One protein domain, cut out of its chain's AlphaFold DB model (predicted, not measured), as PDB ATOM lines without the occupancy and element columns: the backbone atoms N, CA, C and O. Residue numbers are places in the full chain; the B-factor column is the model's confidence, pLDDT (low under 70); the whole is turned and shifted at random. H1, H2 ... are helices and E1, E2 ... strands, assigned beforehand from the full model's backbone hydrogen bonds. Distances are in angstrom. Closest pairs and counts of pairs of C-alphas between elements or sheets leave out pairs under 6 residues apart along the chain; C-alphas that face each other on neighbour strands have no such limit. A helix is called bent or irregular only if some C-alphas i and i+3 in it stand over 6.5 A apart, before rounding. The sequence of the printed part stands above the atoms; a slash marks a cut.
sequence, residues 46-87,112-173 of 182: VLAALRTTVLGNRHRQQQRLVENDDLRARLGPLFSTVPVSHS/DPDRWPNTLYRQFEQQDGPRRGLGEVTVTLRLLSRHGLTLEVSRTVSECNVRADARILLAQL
ATOM      1  N   VAL A  46       0.681  42.253  28.385       94.56
ATOM      2  CA  VAL A  46       2.081  42.511  28.035       94.56
ATOM      3  C   VAL A  46       2.153  43.830  27.268       94.56
ATOM      4  O   VAL A  46       1.307  44.129  26.427       94.56
ATOM      5  N   LEU A  47       3.181  44.622  27.548       95.38
ATOM      6  CA  LEU A  47       3.459  45.894  26.906       95.38
ATOM      7  C   LEU A  47       4.374  45.577  25.744       95.38
ATOM      8  O   LEU A  47       5.534  45.208  25.925       95.38
ATOM      9  N   ALA A  48       3.818  45.678  24.549       94.88
ATOM     10  CA  ALA A  48       4.540  45.459  23.320       94.88
ATOM     11  C   ALA A  48       4.961  46.804  22.745       94.88
ATOM     12  O   ALA A  48       4.115  47.664  22.509       94.88
ATOM     13  N   ALA A  49       6.252  46.969  22.488       94.25
ATOM     14  CA  ALA A  49       6.822  48.134  21.838       94.25
ATOM     15  C   ALA A  49       7.531  47.712  20.549       94.25
ATOM     16  O   ALA A  49       8.431  46.877  20.571       94.25
ATOM     17  N   LEU A  50       7.135  48.302  19.426       91.44
ATOM     18  CA  LEU A  50       7.746  48.088  18.123       91.44
ATOM     19  C   LEU A  50       8.521  49.340  17.726       91.44
ATOM     20  O   LEU A  50       7.954  50.433  17.661       91.44
ATOM     21  N   ARG A  51       9.814  49.179  17.456       90.56
ATOM     22  CA  ARG A  51      10.706  50.245  17.007       90.56
ATOM     23  C   ARG A  51      11.232  49.939  15.617       90.56
ATOM     24  O   ARG A  51      11.721  48.843  15.372       90.56
ATOM     25  N   THR A  52      11.176  50.922  14.733       85.44
ATOM     26  CA  THR A  52      11.843  50.890  13.431       85.44
ATOM     27  C   THR A  52      12.988  51.888  13.434       85.44
ATOM     28  O   THR A  52      12.764  53.060  13.749       85.44
ATOM     29  N   THR A  53      14.178  51.436  13.066       82.94
ATOM     30  CA  THR A  53      15.382  52.253  12.919       82.94
ATOM     31  C   THR A  53      15.793  52.275  11.456       82.94
ATOM     32  O   THR A  53      15.990  51.214  10.869       82.94
ATOM     33  N   VAL A  54      15.925  53.465  10.879       75.38
ATOM     34  CA  VAL A  54      16.390  53.664   9.495       75.38
ATOM     35  C   VAL A  54      17.791  54.282   9.479       75.38
ATOM     36  O   VAL A  54      18.315  54.681  10.524       75.38
ATOM     37  N   LEU A  55      18.391  54.393   8.289       64.62
ATOM     38  CA  LEU A  55      19.684  55.053   8.082       64.62
ATOM     39  C   LEU A  55      19.739  56.432   8.774       64.62
ATOM     40  O   LEU A  55      18.774  57.203   8.725       64.62
ATOM     41  N   GLY A  56      20.880  56.736   9.401       61.56
ATOM     42  CA  GLY A  56      21.082  57.967  10.171       61.56
ATOM     43  C   GLY A  56      20.570  57.899  11.615       61.56
ATOM     44  O   GLY A  56      20.337  58.943  12.209       61.56
ATOM     45  N   ASN A  57      20.375  56.693  12.173       67.31
ATOM     46  CA  ASN A  57      19.886  56.466  13.544       67.31
ATOM     47  C   ASN A  57      18.575  57.202  13.845       67.31
ATOM     48  O   ASN A  57      18.382  57.779  14.908       67.31
ATOM     49  N   ARG A  58      17.645  57.199  12.891       72.06
ATOM     50  CA  ARG A  58      16.303  57.727  13.142       72.06
ATOM     51  C   ARG A  58      15.391  56.604  13.546       72.06
ATOM     52  O   ARG A  58      15.410  55.523  12.957       72.06
ATOM     53  N   HIS A  59      14.569  56.892  14.539       79.19
ATOM     54  CA  HIS A  59      13.763  55.895  15.204       79.19
ATOM     55  C   HIS A  59      12.307  56.318  15.203       79.19
ATOM     56  O   HIS A  59      11.969  57.461  15.500       79.19
ATOM     57  N   ARG A  60      11.426  55.358  14.951       81.06
ATOM     58  CA  ARG A  60      10.006  55.483  15.261       81.06
ATOM     59  C   ARG A  60       9.636  54.354  16.193       81.06
ATOM     60  O   ARG A  60       9.999  53.210  15.945       81.06
ATOM     61  N   GLN A  61       8.924  54.682  17.261       85.88
ATOM     62  CA  GLN A  61       8.484  53.725  18.263       85.88
ATOM     63  C   GLN A  61       6.974  53.808  18.409       85.88
ATOM     64  O   GLN A  61       6.401  54.894  18.450       85.88
ATOM     65  N   GLN A  62       6.340  52.651  18.507       88.56
ATOM     66  CA  GLN A  62       4.944  52.527  18.884       88.56
ATOM     67  C   GLN A  62       4.789  51.468  19.951       88.56
ATOM     68  O   GLN A  62       5.615  50.565  20.053       88.56
ATOM     69  N   GLN A  63       3.728  51.581  20.735       91.62
ATOM     70  CA  GLN A  63       3.462  50.655  21.816       91.62
ATOM     71  C   GLN A  63       1.983  50.333  21.943       91.62
ATOM     72  O   GLN A  63       1.129  51.123  21.535       91.62
ATOM     73  N   ARG A  64       1.691  49.173  22.528       92.25
ATOM     74  CA  ARG A  64       0.337  48.734  22.839       92.25
ATOM     75  C   ARG A  64       0.344  47.735  23.994       92.25
ATOM     76  O   ARG A  64       1.253  46.915  24.093       92.25
ATOM     77  N   LEU A  65      -0.706  47.765  24.812       93.12
ATOM     78  CA  LEU A  65      -1.038  46.665  25.716       93.12
ATOM     79  C   LEU A  65      -1.719  45.538  24.937       93.12
ATOM     80  O   LEU A  65      -2.682  45.761  24.200       93.12
ATOM     81  N   VAL A  66      -1.196  44.331  25.091       93.00
ATOM     82  CA  VAL A  66      -1.617  43.141  24.355       93.00
ATOM     83  C   VAL A  66      -1.895  42.028  25.351       93.00
ATOM     84  O   VAL A  66      -1.112  41.823  26.273       93.00
ATOM     85  N   GLU A  67      -3.025  41.339  25.204       94.06
ATOM     86  CA  GLU A  67      -3.342  40.192  26.058       94.06
ATOM     87  C   GLU A  67      -2.245  39.128  25.907       94.06
ATOM     88  O   GLU A  67      -1.837  38.809  24.788       94.06
ATOM     89  N   ASN A  68      -1.762  38.587  27.024       93.69
ATOM     90  CA  ASN A  68      -0.730  37.555  27.071       93.69
ATOM     91  C   ASN A  68      -1.315  36.168  26.777       93.69
ATOM     92  O   ASN A  68      -1.194  35.240  27.573       93.69
ATOM     93  N   ASP A  69      -1.991  36.060  25.642       92.06
ATOM     94  CA  ASP A  69      -2.477  34.813  25.079       92.06
ATOM     95  C   ASP A  69      -2.420  34.889  23.555       92.06
ATOM     96  O   ASP A  69      -2.796  35.900  22.964       92.06
ATOM     97  N   ASP A  70      -1.897  33.836  22.933       91.94
ATOM     98  CA  ASP A  70      -1.560  33.789  21.508       91.94
ATOM     99  C   ASP A  70      -0.903  35.088  20.987       91.94
ATOM    100  O   ASP A  70      -1.380  35.754  20.060       91.94
ATOM    101  N   LEU A  71       0.224  35.464  21.600       92.19
ATOM    102  CA  LEU A  71       0.949  36.708  21.313       92.19
ATOM    103  C   LEU A  71       1.204  36.917  19.815       92.19
ATOM    104  O   LEU A  71       1.133  38.043  19.325       92.19
ATOM    105  N   ARG A  72       1.454  35.838  19.063       91.31
ATOM    106  CA  ARG A  72       1.687  35.893  17.612       91.31
ATOM    107  C   ARG A  72       0.492  36.486  16.870       91.31
ATOM    108  O   ARG A  72       0.679  37.358  16.022       91.31
ATOM    109  N   ALA A  73      -0.720  36.046  17.207       90.19
ATOM    110  CA  ALA A  73      -1.947  36.577  16.626       90.19
ATOM    111  C   ALA A  73      -2.234  37.995  17.137       90.19
ATOM    112  O   ALA A  73      -2.526  38.903  16.351       90.19
ATOM    113  N   ARG A  74      -2.096  38.218  18.450       90.44
ATOM    114  CA  ARG A  74      -2.456  39.493  19.092       90.44
ATOM    115  C   ARG A  74      -1.543  40.660  18.718       90.44
ATOM    116  O   ARG A  74      -1.979  41.810  18.755       90.44
ATOM    117  N   LEU A  75      -0.300  40.385  18.322       91.38
ATOM    118  CA  LEU A  75       0.660  41.400  17.885       91.38
ATOM    119  C   LEU A  75       0.519  41.786  16.409       91.38
ATOM    120  O   LEU A  75       1.037  42.828  16.012       91.38
ATOM    121  N   GLY A  76      -0.218  41.019  15.599       86.25
ATOM    122  CA  GLY A  76      -0.446  41.317  14.178       86.25
ATOM    123  C   GLY A  76      -0.854  42.775  13.882       86.25
ATOM    124  O   GLY A  76      -0.253  43.397  12.997       86.25
ATOM    125  N   PRO A  77      -1.802  43.373  14.637       83.25
ATOM    126  CA  PRO A  77      -2.173  44.780  14.498       83.25
ATOM    127  C   PRO A  77      -1.027  45.760  14.771       83.25
ATOM    128  O   PRO A  77      -0.938  46.773  14.085       83.25
ATOM    129  N   LEU A  78      -0.119  45.479  15.711       83.38
ATOM    130  CA  LEU A  78       1.034  46.352  15.964       83.38
ATOM    131  C   LEU A  78       1.984  46.366  14.758       83.38
ATOM    132  O   LEU A  78       2.499  47.410  14.391       83.38
ATOM    133  N   PHE A  79       2.144  45.242  14.056       82.88
ATOM    134  CA  PHE A  79       2.930  45.202  12.816       82.88
ATOM    135  C   PHE A  79       2.250  45.907  11.635       82.88
ATOM    136  O   PHE A  79       2.905  46.230  10.647       82.88
ATOM    137  N   SER A  80       0.944  46.179  11.714       75.38
ATOM    138  CA  SER A  80       0.230  46.935  10.676       75.38
ATOM    139  C   SER A  80       0.588  48.425  10.663       75.38
ATOM    140  O   SER A  80       0.281  49.120   9.699       75.38
ATOM    141  N   THR A  81       1.271  48.919  11.698       72.88
ATOM    142  CA  THR A  81       1.670  50.325  11.819       72.88
ATOM    143  C   THR A  81       3.081  50.604  11.295       72.88
ATOM    144  O   THR A  81       3.467  51.769  11.106       72.88
ATOM    145  N   VAL A  82       3.837  49.531  11.023       72.69
ATOM    146  CA  VAL A  82       5.100  49.584  10.287       72.69
ATOM    147  C   VAL A  82       4.816  50.265   8.947       72.69
ATOM    148  O   VAL A  82       3.855  49.862   8.270       72.69
ATOM    149  N   PRO A  83       5.591  51.299   8.572       65.19
ATOM    150  CA  PRO A  83       5.413  51.992   7.304       65.19
ATOM    151  C   PRO A  83       5.349  51.006   6.139       65.19
ATOM    152  O   PRO A  83       6.058  50.002   6.121       65.19
ATOM    153  N   VAL A  84       4.475  51.277   5.174       59.62
ATOM    154  CA  VAL A  84       4.502  50.555   3.903       59.62
ATOM    155  C   VAL A  84       5.441  51.316   2.998       59.62
ATOM    156  O   VAL A  84       5.140  52.435   2.618       59.62
ATOM    157  N   SER A  85       6.549  50.717   2.612       52.81
ATOM    158  CA  SER A  85       7.340  51.210   1.479       52.81
ATOM    159  C   SER A  85       6.967  50.394   0.249       52.81
ATOM    160  O   SER A  85       7.823  49.927  -0.492       52.81
ATOM    161  N   HIS A  86       5.664  50.179   0.035       46.69
ATOM    162  CA  HIS A  86       5.191  49.782  -1.282       46.69
ATOM    163  C   HIS A  86       5.445  50.990  -2.155       46.69
ATOM    164  O   HIS A  86       4.650  51.923  -2.235       46.69
ATOM    165  N   SER A  87       6.587  50.950  -2.814       41.34
ATOM    166  CA  SER A  87       6.670  51.525  -4.126       41.34
ATOM    167  C   SER A  87       5.470  50.997  -4.918       41.34
ATOM    168  O   SER A  87       5.390  49.807  -5.218       41.34
ATOM    169  N   ASP A 112      -2.665  63.589  -0.942       46.66
ATOM    170  CA  ASP A 112      -3.199  63.288   0.382       46.66
ATOM    171  C   ASP A 112      -2.059  63.163   1.424       46.66
ATOM    172  O   ASP A 112      -1.356  62.142   1.473       46.66
ATOM    173  N   PRO A 113      -1.843  64.182   2.282       45.34
ATOM    174  CA  PRO A 113      -0.806  64.162   3.312       45.34
ATOM    175  C   PRO A 113      -1.106  63.186   4.460       45.34
ATOM    176  O   PRO A 113      -0.196  62.889   5.240       45.34
ATOM    177  N   ASP A 114      -2.334  62.667   4.565       46.75
ATOM    178  CA  ASP A 114      -2.745  61.725   5.609       46.75
ATOM    179  C   ASP A 114      -2.497  60.266   5.202       46.75
ATOM    180  O   ASP A 114      -2.560  59.347   6.034       46.75
ATOM    181  N   ARG A 115      -2.103  60.020   3.942       51.09
ATOM    182  CA  ARG A 115      -1.582  58.724   3.495       51.09
ATOM    183  C   ARG A 115      -0.183  58.479   4.058       51.09
ATOM    184  O   ARG A 115       0.858  58.629   3.418       51.09
ATOM    185  N   TRP A 116      -0.226  57.976   5.287       46.59
ATOM    186  CA  TRP A 116       0.845  57.603   6.208       46.59
ATOM    187  C   TRP A 116       2.201  57.155   5.617       46.59
ATOM    188  O   TRP A 116       3.231  57.581   6.148       46.59
ATOM    189  N   PRO A 117       2.291  56.285   4.587       52.59
ATOM    190  CA  PRO A 117       3.597  55.880   4.064       52.59
ATOM    191  C   PRO A 117       4.344  56.999   3.325       52.59
ATOM    192  O   PRO A 117       5.561  57.102   3.467       52.59
ATOM    193  N   ASN A 118       3.644  57.867   2.594       50.09
ATOM    194  CA  ASN A 118       4.284  58.887   1.761       50.09
ATOM    195  C   ASN A 118       4.804  60.058   2.601       50.09
ATOM    196  O   ASN A 118       5.875  60.593   2.318       50.09
ATOM    197  N   THR A 119       4.104  60.409   3.679       55.28
ATOM    198  CA  THR A 119       4.461  61.525   4.570       55.28
ATOM    199  C   THR A 119       5.739  61.246   5.356       55.28
ATOM    200  O   THR A 119       6.583  62.130   5.477       55.28
ATOM    201  N   LEU A 120       5.935  60.010   5.831       57.97
ATOM    202  CA  LEU A 120       7.154  59.626   6.552       57.97
ATOM    203  C   LEU A 120       8.386  59.639   5.638       57.97
ATOM    204  O   LEU A 120       9.432  60.160   6.018       57.97
ATOM    205  N   TYR A 121       8.269  59.106   4.420       57.47
ATOM    206  CA  TYR A 121       9.391  59.105   3.479       57.47
ATOM    207  C   TYR A 121       9.689  60.492   2.911       57.47
ATOM    208  O   TYR A 121      10.858  60.829   2.741       57.47
ATOM    209  N   ARG A 122       8.662  61.330   2.724       56.34
ATOM    210  CA  ARG A 122       8.822  62.755   2.405       56.34
ATOM    211  C   ARG A 122       9.543  63.503   3.531       56.34
ATOM    212  O   ARG A 122      10.448  64.277   3.248       56.34
ATOM    213  N   GLN A 123       9.201  63.244   4.797       59.34
ATOM    214  CA  GLN A 123       9.925  63.807   5.947       59.34
ATOM    215  C   GLN A 123      11.395  63.372   5.960       59.34
ATOM    216  O   GLN A 123      12.273  64.198   6.195       59.34
ATOM    217  N   PHE A 124      11.681  62.099   5.673       60.25
ATOM    218  CA  PHE A 124      13.060  61.615   5.607       60.25
ATOM    219  C   PHE A 124      13.847  62.231   4.445       60.25
ATOM    220  O   PHE A 124      14.982  62.640   4.659       60.25
ATOM    221  N   GLU A 125      13.258  62.368   3.251       57.25
ATOM    222  CA  GLU A 125      13.901  63.056   2.120       57.25
ATOM    223  C   GLU A 125      14.150  64.542   2.414       57.25
ATOM    224  O   GLU A 125      15.230  65.051   2.129       57.25
ATOM    225  N   GLN A 126      13.194  65.244   3.031       59.41
ATOM    226  CA  GLN A 126      13.376  66.647   3.428       59.41
ATOM    227  C   GLN A 126      14.528  66.829   4.426       59.41
ATOM    228  O   GLN A 126      15.189  67.865   4.411       59.41
ATOM    229  N   GLN A 127      14.765  65.838   5.288       59.78
ATOM    230  CA  GLN A 127      15.840  65.862   6.281       59.78
ATOM    231  C   GLN A 127      17.201  65.448   5.702       59.78
ATOM    232  O   GLN A 127      18.215  66.037   6.069       59.78
ATOM    233  N   ASP A 128      17.235  64.451   4.814       54.19
ATOM    234  CA  ASP A 128      18.481  63.850   4.311       54.19
ATOM    235  C   ASP A 128      18.937  64.412   2.960       54.19
ATOM    236  O   ASP A 128      20.048  64.130   2.504       54.19
ATOM    237  N   GLY A 129      18.060  65.150   2.283       50.09
ATOM    238  CA  GLY A 129      18.172  65.394   0.856       50.09
ATOM    239  C   GLY A 129      17.797  64.159   0.018       50.09
ATOM    240  O   GLY A 129      17.397  63.113   0.542       50.09
ATOM    241  N   PRO A 130      17.914  64.261  -1.316       53.66
ATOM    242  CA  PRO A 130      17.549  63.179  -2.223       53.66
ATOM    243  C   PRO A 130      18.402  61.930  -1.960       53.66
ATOM    244  O   PRO A 130      19.627  61.944  -2.096       53.66
ATOM    245  N   ARG A 131      17.750  60.817  -1.610       51.56
ATOM    246  CA  ARG A 131      18.408  59.513  -1.430       51.56
ATOM    247  C   ARG A 131      18.477  58.778  -2.766       51.56
ATOM    248  O   ARG A 131      17.604  58.944  -3.603       51.56
ATOM    249  N   ARG A 132      19.490  57.933  -2.985       49.34
ATOM    250  CA  ARG A 132      19.505  56.980  -4.112       49.34
ATOM    251  C   ARG A 132      19.129  55.591  -3.596       49.34
ATOM    252  O   ARG A 132      19.932  54.951  -2.929       49.34
ATOM    253  N   GLY A 133      17.919  55.139  -3.918       49.81
ATOM    254  CA  GLY A 133      17.414  53.812  -3.553       49.81
ATOM    255  C   GLY A 133      16.816  53.701  -2.143       49.81
ATOM    256  O   GLY A 133      16.814  54.651  -1.362       49.81
ATOM    257  N   LEU A 134      16.279  52.513  -1.855       60.06
ATOM    258  CA  LEU A 134      15.715  52.114  -0.560       60.06
ATOM    259  C   LEU A 134      16.819  51.507   0.321       60.06
ATOM    260  O   LEU A 134      17.700  50.822  -0.198       60.06
ATOM    261  N   GLY A 135      16.793  51.768   1.630       68.38
ATOM    262  CA  GLY A 135      17.818  51.311   2.571       68.38
ATOM    263  C   GLY A 135      17.460  50.031   3.328       68.38
ATOM    264  O   GLY A 135      16.555  49.276   2.963       68.38
ATOM    265  N   GLU A 136      18.182  49.806   4.421       76.31
ATOM    266  CA  GLU A 136      17.853  48.800   5.427       76.31
ATOM    267  C   GLU A 136      17.103  49.439   6.600       76.31
ATOM    268  O   GLU A 136      17.355  50.588   6.975       76.31
ATOM    269  N   VAL A 137      16.185  48.674   7.187       78.81
ATOM    270  CA  VAL A 137      15.435  49.058   8.382       78.81
ATOM    271  C   VAL A 137      15.610  47.978   9.433       78.81
ATOM    272  O   VAL A 137      15.258  46.819   9.205       78.81
ATOM    273  N   THR A 138      16.108  48.348  10.608       88.19
ATOM    274  CA  THR A 138      16.090  47.460  11.772       88.19
ATOM    275  C   THR A 138      14.745  47.589  12.462       88.19
ATOM    276  O   THR A 138      14.371  48.666  12.922       88.19
ATOM    277  N   VAL A 139      14.011  46.486  12.546       90.50
ATOM    278  CA  VAL A 139      12.770  46.397  13.307       90.50
ATOM    279  C   VAL A 139      13.049  45.625  14.586       90.50
ATOM    280  O   VAL A 139      13.488  44.479  14.532       90.50
ATOM    281  N   THR A 140      12.777  46.247  15.728       94.69
ATOM    282  CA  THR A 140      12.925  45.641  17.053       94.69
ATOM    283  C   THR A 140      11.573  45.616  17.745       94.69
ATOM    284  O   THR A 140      10.930  46.653  17.898       94.69
ATOM    285  N   LEU A 141      11.144  44.435  18.176       95.81
ATOM    286  CA  LEU A 141       9.985  44.242  19.034       95.81
ATOM    287  C   LEU A 141      10.476  43.914  20.441       95.81
ATOM    288  O   LEU A 141      11.187  42.929  20.636       95.81
ATOM    289  N   ARG A 142      10.038  44.703  21.417       96.19
ATOM    290  CA  ARG A 142      10.247  44.446  22.836       96.19
ATOM    291  C   ARG A 142       8.911  44.168  23.510       96.19
ATOM    292  O   ARG A 142       7.966  44.936  23.359       96.19
ATOM    293  N   LEU A 143       8.846  43.077  24.254       96.00
ATOM    294  CA  LEU A 143       7.733  42.700  25.112       96.00
ATOM    295  C   LEU A 143       8.170  42.846  26.567       96.00
ATOM    296  O   LEU A 143       9.252  42.383  26.926       96.00
ATOM    297  N   LEU A 144       7.334  43.471  27.388       95.25
ATOM    298  CA  LEU A 144       7.552  43.641  28.820       95.25
ATOM    299  C   LEU A 144       6.312  43.164  29.576       95.25
ATOM    300  O   LEU A 144       5.211  43.646  29.319       95.25
ATOM    301  N   SER A 145       6.480  42.220  30.498       92.88
ATOM    302  CA  SER A 145       5.435  41.865  31.459       92.88
ATOM    303  C   SER A 145       5.431  42.848  32.629       92.88
ATOM    304  O   SER A 145       6.444  43.483  32.936       92.88
ATOM    305  N   ARG A 146       4.312  42.912  33.354       88.44
ATOM    306  CA  ARG A 146       4.211  43.688  34.600       88.44
ATOM    307  C   ARG A 146       5.266  43.302  35.643       88.44
ATOM    308  O   ARG A 146       5.704  44.150  36.410       88.44
ATOM    309  N   HIS A 147       5.674  42.034  35.676       87.94
ATOM    310  CA  HIS A 147       6.656  41.518  36.633       87.94
ATOM    311  C   HIS A 147       8.111  41.733  36.182       87.94
ATOM    312  O   HIS A 147       9.031  41.237  36.821       87.94
ATOM    313  N   GLY A 148       8.332  42.471  35.088       88.62
ATOM    314  CA  GLY A 148       9.666  42.819  34.599       88.62
ATOM    315  C   GLY A 148      10.268  41.817  33.614       88.62
ATOM    316  O   GLY A 148      11.355  42.064  33.086       88.62
ATOM    317  N   LEU A 149       9.567  40.722  33.299       92.00
ATOM    318  CA  LEU A 149      10.020  39.780  32.277       92.00
ATOM    319  C   LEU A 149      10.060  40.488  30.922       92.00
ATOM    320  O   LEU A 149       9.049  41.017  30.458       92.00
ATOM    321  N   THR A 150      11.232  40.489  30.292       94.38
ATOM    322  CA  THR A 150      11.456  41.136  29.000       94.38
ATOM    323  C   THR A 150      11.847  40.103  27.949       94.38
ATOM    324  O   THR A 150      12.740  39.292  28.182       94.38
ATOM    325  N   LEU A 151      11.224  40.181  26.774       94.94
ATOM    326  CA  LEU A 151      11.676  39.507  25.558       94.94
ATOM    327  C   LEU A 151      11.918  40.562  24.481       94.94
ATOM    328  O   LEU A 151      11.051  41.395  24.230       94.94
ATOM    329  N   GLU A 152      13.070  40.516  23.826       95.81
ATOM    330  CA  GLU A 152      13.384  41.394  22.702       95.81
ATOM    331  C   GLU A 152      13.801  40.554  21.497       95.81
ATOM    332  O   GLU A 152      14.629  39.653  21.612       95.81
ATOM    333  N   VAL A 153      13.209  40.846  20.341       94.81
ATOM    334  CA  VAL A 153      13.585  40.254  19.056       94.81
ATOM    335  C   VAL A 153      13.806  41.371  18.051       94.81
ATOM    336  O   VAL A 153      13.042  42.337  18.000       94.81
ATOM    337  N   SER A 154      14.852  41.255  17.242       94.25
ATOM    338  CA  SER A 154      15.183  42.259  16.235       94.25
ATOM    339  C   SER A 154      15.561  41.621  14.910       94.25
ATOM    340  O   SER A 154      16.017  40.477  14.846       94.25
ATOM    341  N   ARG A 155      15.322  42.358  13.826       89.25
ATOM    342  CA  ARG A 155      15.716  41.952  12.481       89.25
ATOM    343  C   ARG A 155      15.948  43.172  11.609       89.25
ATOM    344  O   ARG A 155      15.122  44.080  11.582       89.25
ATOM    345  N   THR A 156      17.033  43.147  10.849       87.44
ATOM    346  CA  THR A 156      17.247  44.079   9.744       87.44
ATOM    347  C   THR A 156      16.611  43.514   8.479       87.44
ATOM    348  O   THR A 156      16.814  42.347   8.139       87.44
ATOM    349  N   VAL A 157      15.789  44.323   7.820       81.12
ATOM    350  CA  VAL A 157      15.057  43.966   6.599       81.12
ATOM    351  C   VAL A 157      15.213  45.071   5.563       81.12
ATOM    352  O   VAL A 157      15.565  46.203   5.897       81.12
ATOM    353  N   SER A 158      14.925  44.761   4.301       75.81
ATOM    354  CA  SER A 158      14.879  45.799   3.277       75.81
ATOM    355  C   SER A 158      13.705  46.738   3.546       75.81
ATOM    356  O   SER A 158      12.583  46.293   3.802       75.81
ATOM    357  N   GLU A 159      13.949  48.043   3.431       73.50
ATOM    358  CA  GLU A 159      12.922  49.081   3.549       73.50
ATOM    359  C   GLU A 159      11.736  48.796   2.620       73.50
ATOM    360  O   GLU A 159      10.589  49.026   2.989       73.50
ATOM    361  N   CYS A 160      11.978  48.193   1.460       69.38
ATOM    362  CA  CYS A 160      10.977  47.989   0.421       69.38
ATOM    363  C   CYS A 160       9.833  47.019   0.772       69.38
ATOM    364  O   CYS A 160       8.720  47.176   0.284       69.38
ATOM    365  N   ASN A 161      10.089  46.040   1.640       69.94
ATOM    366  CA  ASN A 161       9.110  45.044   2.083       69.94
ATOM    367  C   ASN A 161       8.998  45.038   3.609       69.94
ATOM    368  O   ASN A 161       8.521  44.070   4.201       69.94
ATOM    369  N   VAL A 162       9.406  46.139   4.255       76.31
ATOM    370  CA  VAL A 162       9.616  46.222   5.705       76.31
ATOM    371  C   VAL A 162       8.432  45.693   6.513       76.31
ATOM    372  O   VAL A 162       8.640  44.969   7.477       76.31
ATOM    373  N   ARG A 163       7.182  45.955   6.109       77.88
ATOM    374  CA  ARG A 163       5.997  45.430   6.808       77.88
ATOM    375  C   ARG A 163       5.866  43.908   6.706       77.88
ATOM    376  O   ARG A 163       5.554  43.263   7.706       77.88
ATOM    377  N   ALA A 164       6.032  43.349   5.509       78.25
ATOM    378  CA  ALA A 164       5.907  41.912   5.285       78.25
ATOM    379  C   ALA A 164       7.049  41.164   5.984       78.25
ATOM    380  O   ALA A 164       6.798  40.234   6.749       78.25
ATOM    381  N   ASP A 165       8.279  41.647   5.820       82.19
ATOM    382  CA  ASP A 165       9.466  41.005   6.378       82.19
ATOM    383  C   ASP A 165       9.552  41.181   7.901       82.19
ATOM    384  O   ASP A 165       9.986  40.271   8.608       82.19
ATOM    385  N   ALA A 166       9.068  42.303   8.450       84.94
ATOM    386  CA  ALA A 166       8.989  42.497   9.898       84.94
ATOM    387  C   ALA A 166       8.084  41.461  10.570       84.94
ATOM    388  O   ALA A 166       8.388  41.018  11.676       84.94
ATOM    389  N   ARG A 167       6.999  41.021   9.913       87.31
ATOM    390  CA  ARG A 167       6.088  40.007  10.478       87.31
ATOM    391  C   ARG A 167       6.772  38.666  10.734       87.31
ATOM    392  O   ARG A 167       6.280  37.908  11.564       87.31
ATOM    393  N   ILE A 168       7.926  38.393  10.120       87.88
ATOM    394  CA  ILE A 168       8.743  37.209  10.430       87.88
ATOM    395  C   ILE A 168       9.166  37.199  11.910       87.88
ATOM    396  O   ILE A 168       9.323  36.125  12.489       87.88
ATOM    397  N   LEU A 169       9.286  38.364  12.563       89.69
ATOM    398  CA  LEU A 169       9.546  38.445  14.006       89.69
ATOM    399  C   LEU A 169       8.473  37.724  14.833       89.69
ATOM    400  O   LEU A 169       8.809  37.131  15.853       89.69
ATOM    401  N   LEU A 170       7.212  37.695  14.383       90.12
ATOM    402  CA  LEU A 170       6.126  37.001  15.087       90.12
ATOM    403  C   LEU A 170       6.386  35.495  15.214       90.12
ATOM    404  O   LEU A 170       6.002  34.888  16.210       90.12
ATOM    405  N   ALA A 171       7.069  34.886  14.241       89.38
ATOM    406  CA  ALA A 171       7.399  33.463  14.284       89.38
ATOM    407  C   ALA A 171       8.409  33.119  15.394       89.38
ATOM    408  O   ALA A 171       8.434  31.981  15.862       89.38
ATOM    409  N   GLN A 172       9.204  34.099  15.836       88.81
ATOM    410  CA  GLN A 172      10.213  33.945  16.891       88.81
ATOM    411  C   GLN A 172       9.627  34.111  18.298       88.81
ATOM    412  O   GLN A 172      10.310  33.860  19.287       88.81
ATOM    413  N   LEU A 173       8.366  34.533  18.407       91.75
ATOM    414  CA  LEU A 173       7.730  34.776  19.694       91.75
ATOM    415  C   LEU A 173       7.149  33.489  20.283       91.75
ATOM    416  O   LEU A 173       6.647  32.635  19.537       91.75
TER     417      LEU A 173
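Overview. This is residues 46 to 87 and 112 to 173 of the 182 residues of the protein "Predicted protein" of Streptomyces pristinaespiralis (strain ATCC 25486 / DSM 40338 / CBS 914.69 / JCM 4507 / NBRC 13074 / NRRL 2958 / 5647) (UniProt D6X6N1). Picture a twisted slab of four long strands, with two short helical stretches, H1 to H2 and H4 to H5, coming together over one face while the other face is bare of named helices. The longer helix H3 sits off the end of the slab where E1 ends and E2 begins. The 104 printed residues run E1 E2 H1 H2 H3 E3 E4 H4 H5; the sheet's order is E2 E1 E3 E4, all antiparallel, and the class is mixed, helices and strands. The whole is compact, with a radius of gyration of the C-alphas of 14.5 A, yet elongated, spanning 45 by 26 by 21 A.

Arrangement. Start at the inner strands E1, residues 46 to 54, and E3, residues 136 to 145: they are antiparallel at 164 degrees, with N 49 and O 142 2.8 A apart, within hydrogen-bond range. Beside E1 you find edge strand E2, residues 58 to 67, forming a hairpin with it; N 50 and O 62 are 2.8 A apart. Beside E3 is edge strand E4, residues 150 to 158, also a hairpin, with N 139 and O 155 2.8 A apart. Look next at H4, residues 159 to 166, over E3 and E4 at a height over the sheet of 7.6 A; on the local plane it runs along the strands, at 27 degrees to E3. H4 is irregular: C-alphas 160 and 163 are 8.5 A apart. H5, residues 168 to 171, H1, residues 71 to 74, and H2, residues 76 to 79, only graze the sheet. H1 and H5 are close but not clearly touching, their closest C-alphas, Arg 72 and Leu 170, 5.2 A apart. H2 and H4 are also close but not clearly touching, at 6.7 A between the closest C-alphas, Phe 79 and Arg 163. H3, residues 116 to 128, is not on the sheet and is apart from H2 and H4, among others. Within hydrogen-bond range are 7 of 9 O i to N i+4 pairs in H3 and 2 of 4 in H4.

Along the chain. Find C-alpha 46 at (2.081, 42.511, 28.035); from there E1 runs 25.9 A to C-alpha 54. E2 spans 29.3 A, E3 29.7 A and E4 26.4 A. H3 runs 18.8 A from C-alpha 116 at (0.845, 57.603, 6.208). H4 covers 10.0 A, and H5 ends at C-alpha 171, at (7.399, 33.463, 14.284).

Size, cuts and confidence. The two C-alphas farthest apart, those of Pro 130 and His 147, are 45.8 A apart. Residues 88 to 111 are not printed, and C-alphas 87 and 112 are 16.0 A apart across this cut, in the link from H2 to H3. Of the links that are printed whole, none is long. The mean pLDDT of the printed part is 77.2; residues 55 to 57, 83 to 87, 112 to 135 and 160 to 161 are under 70.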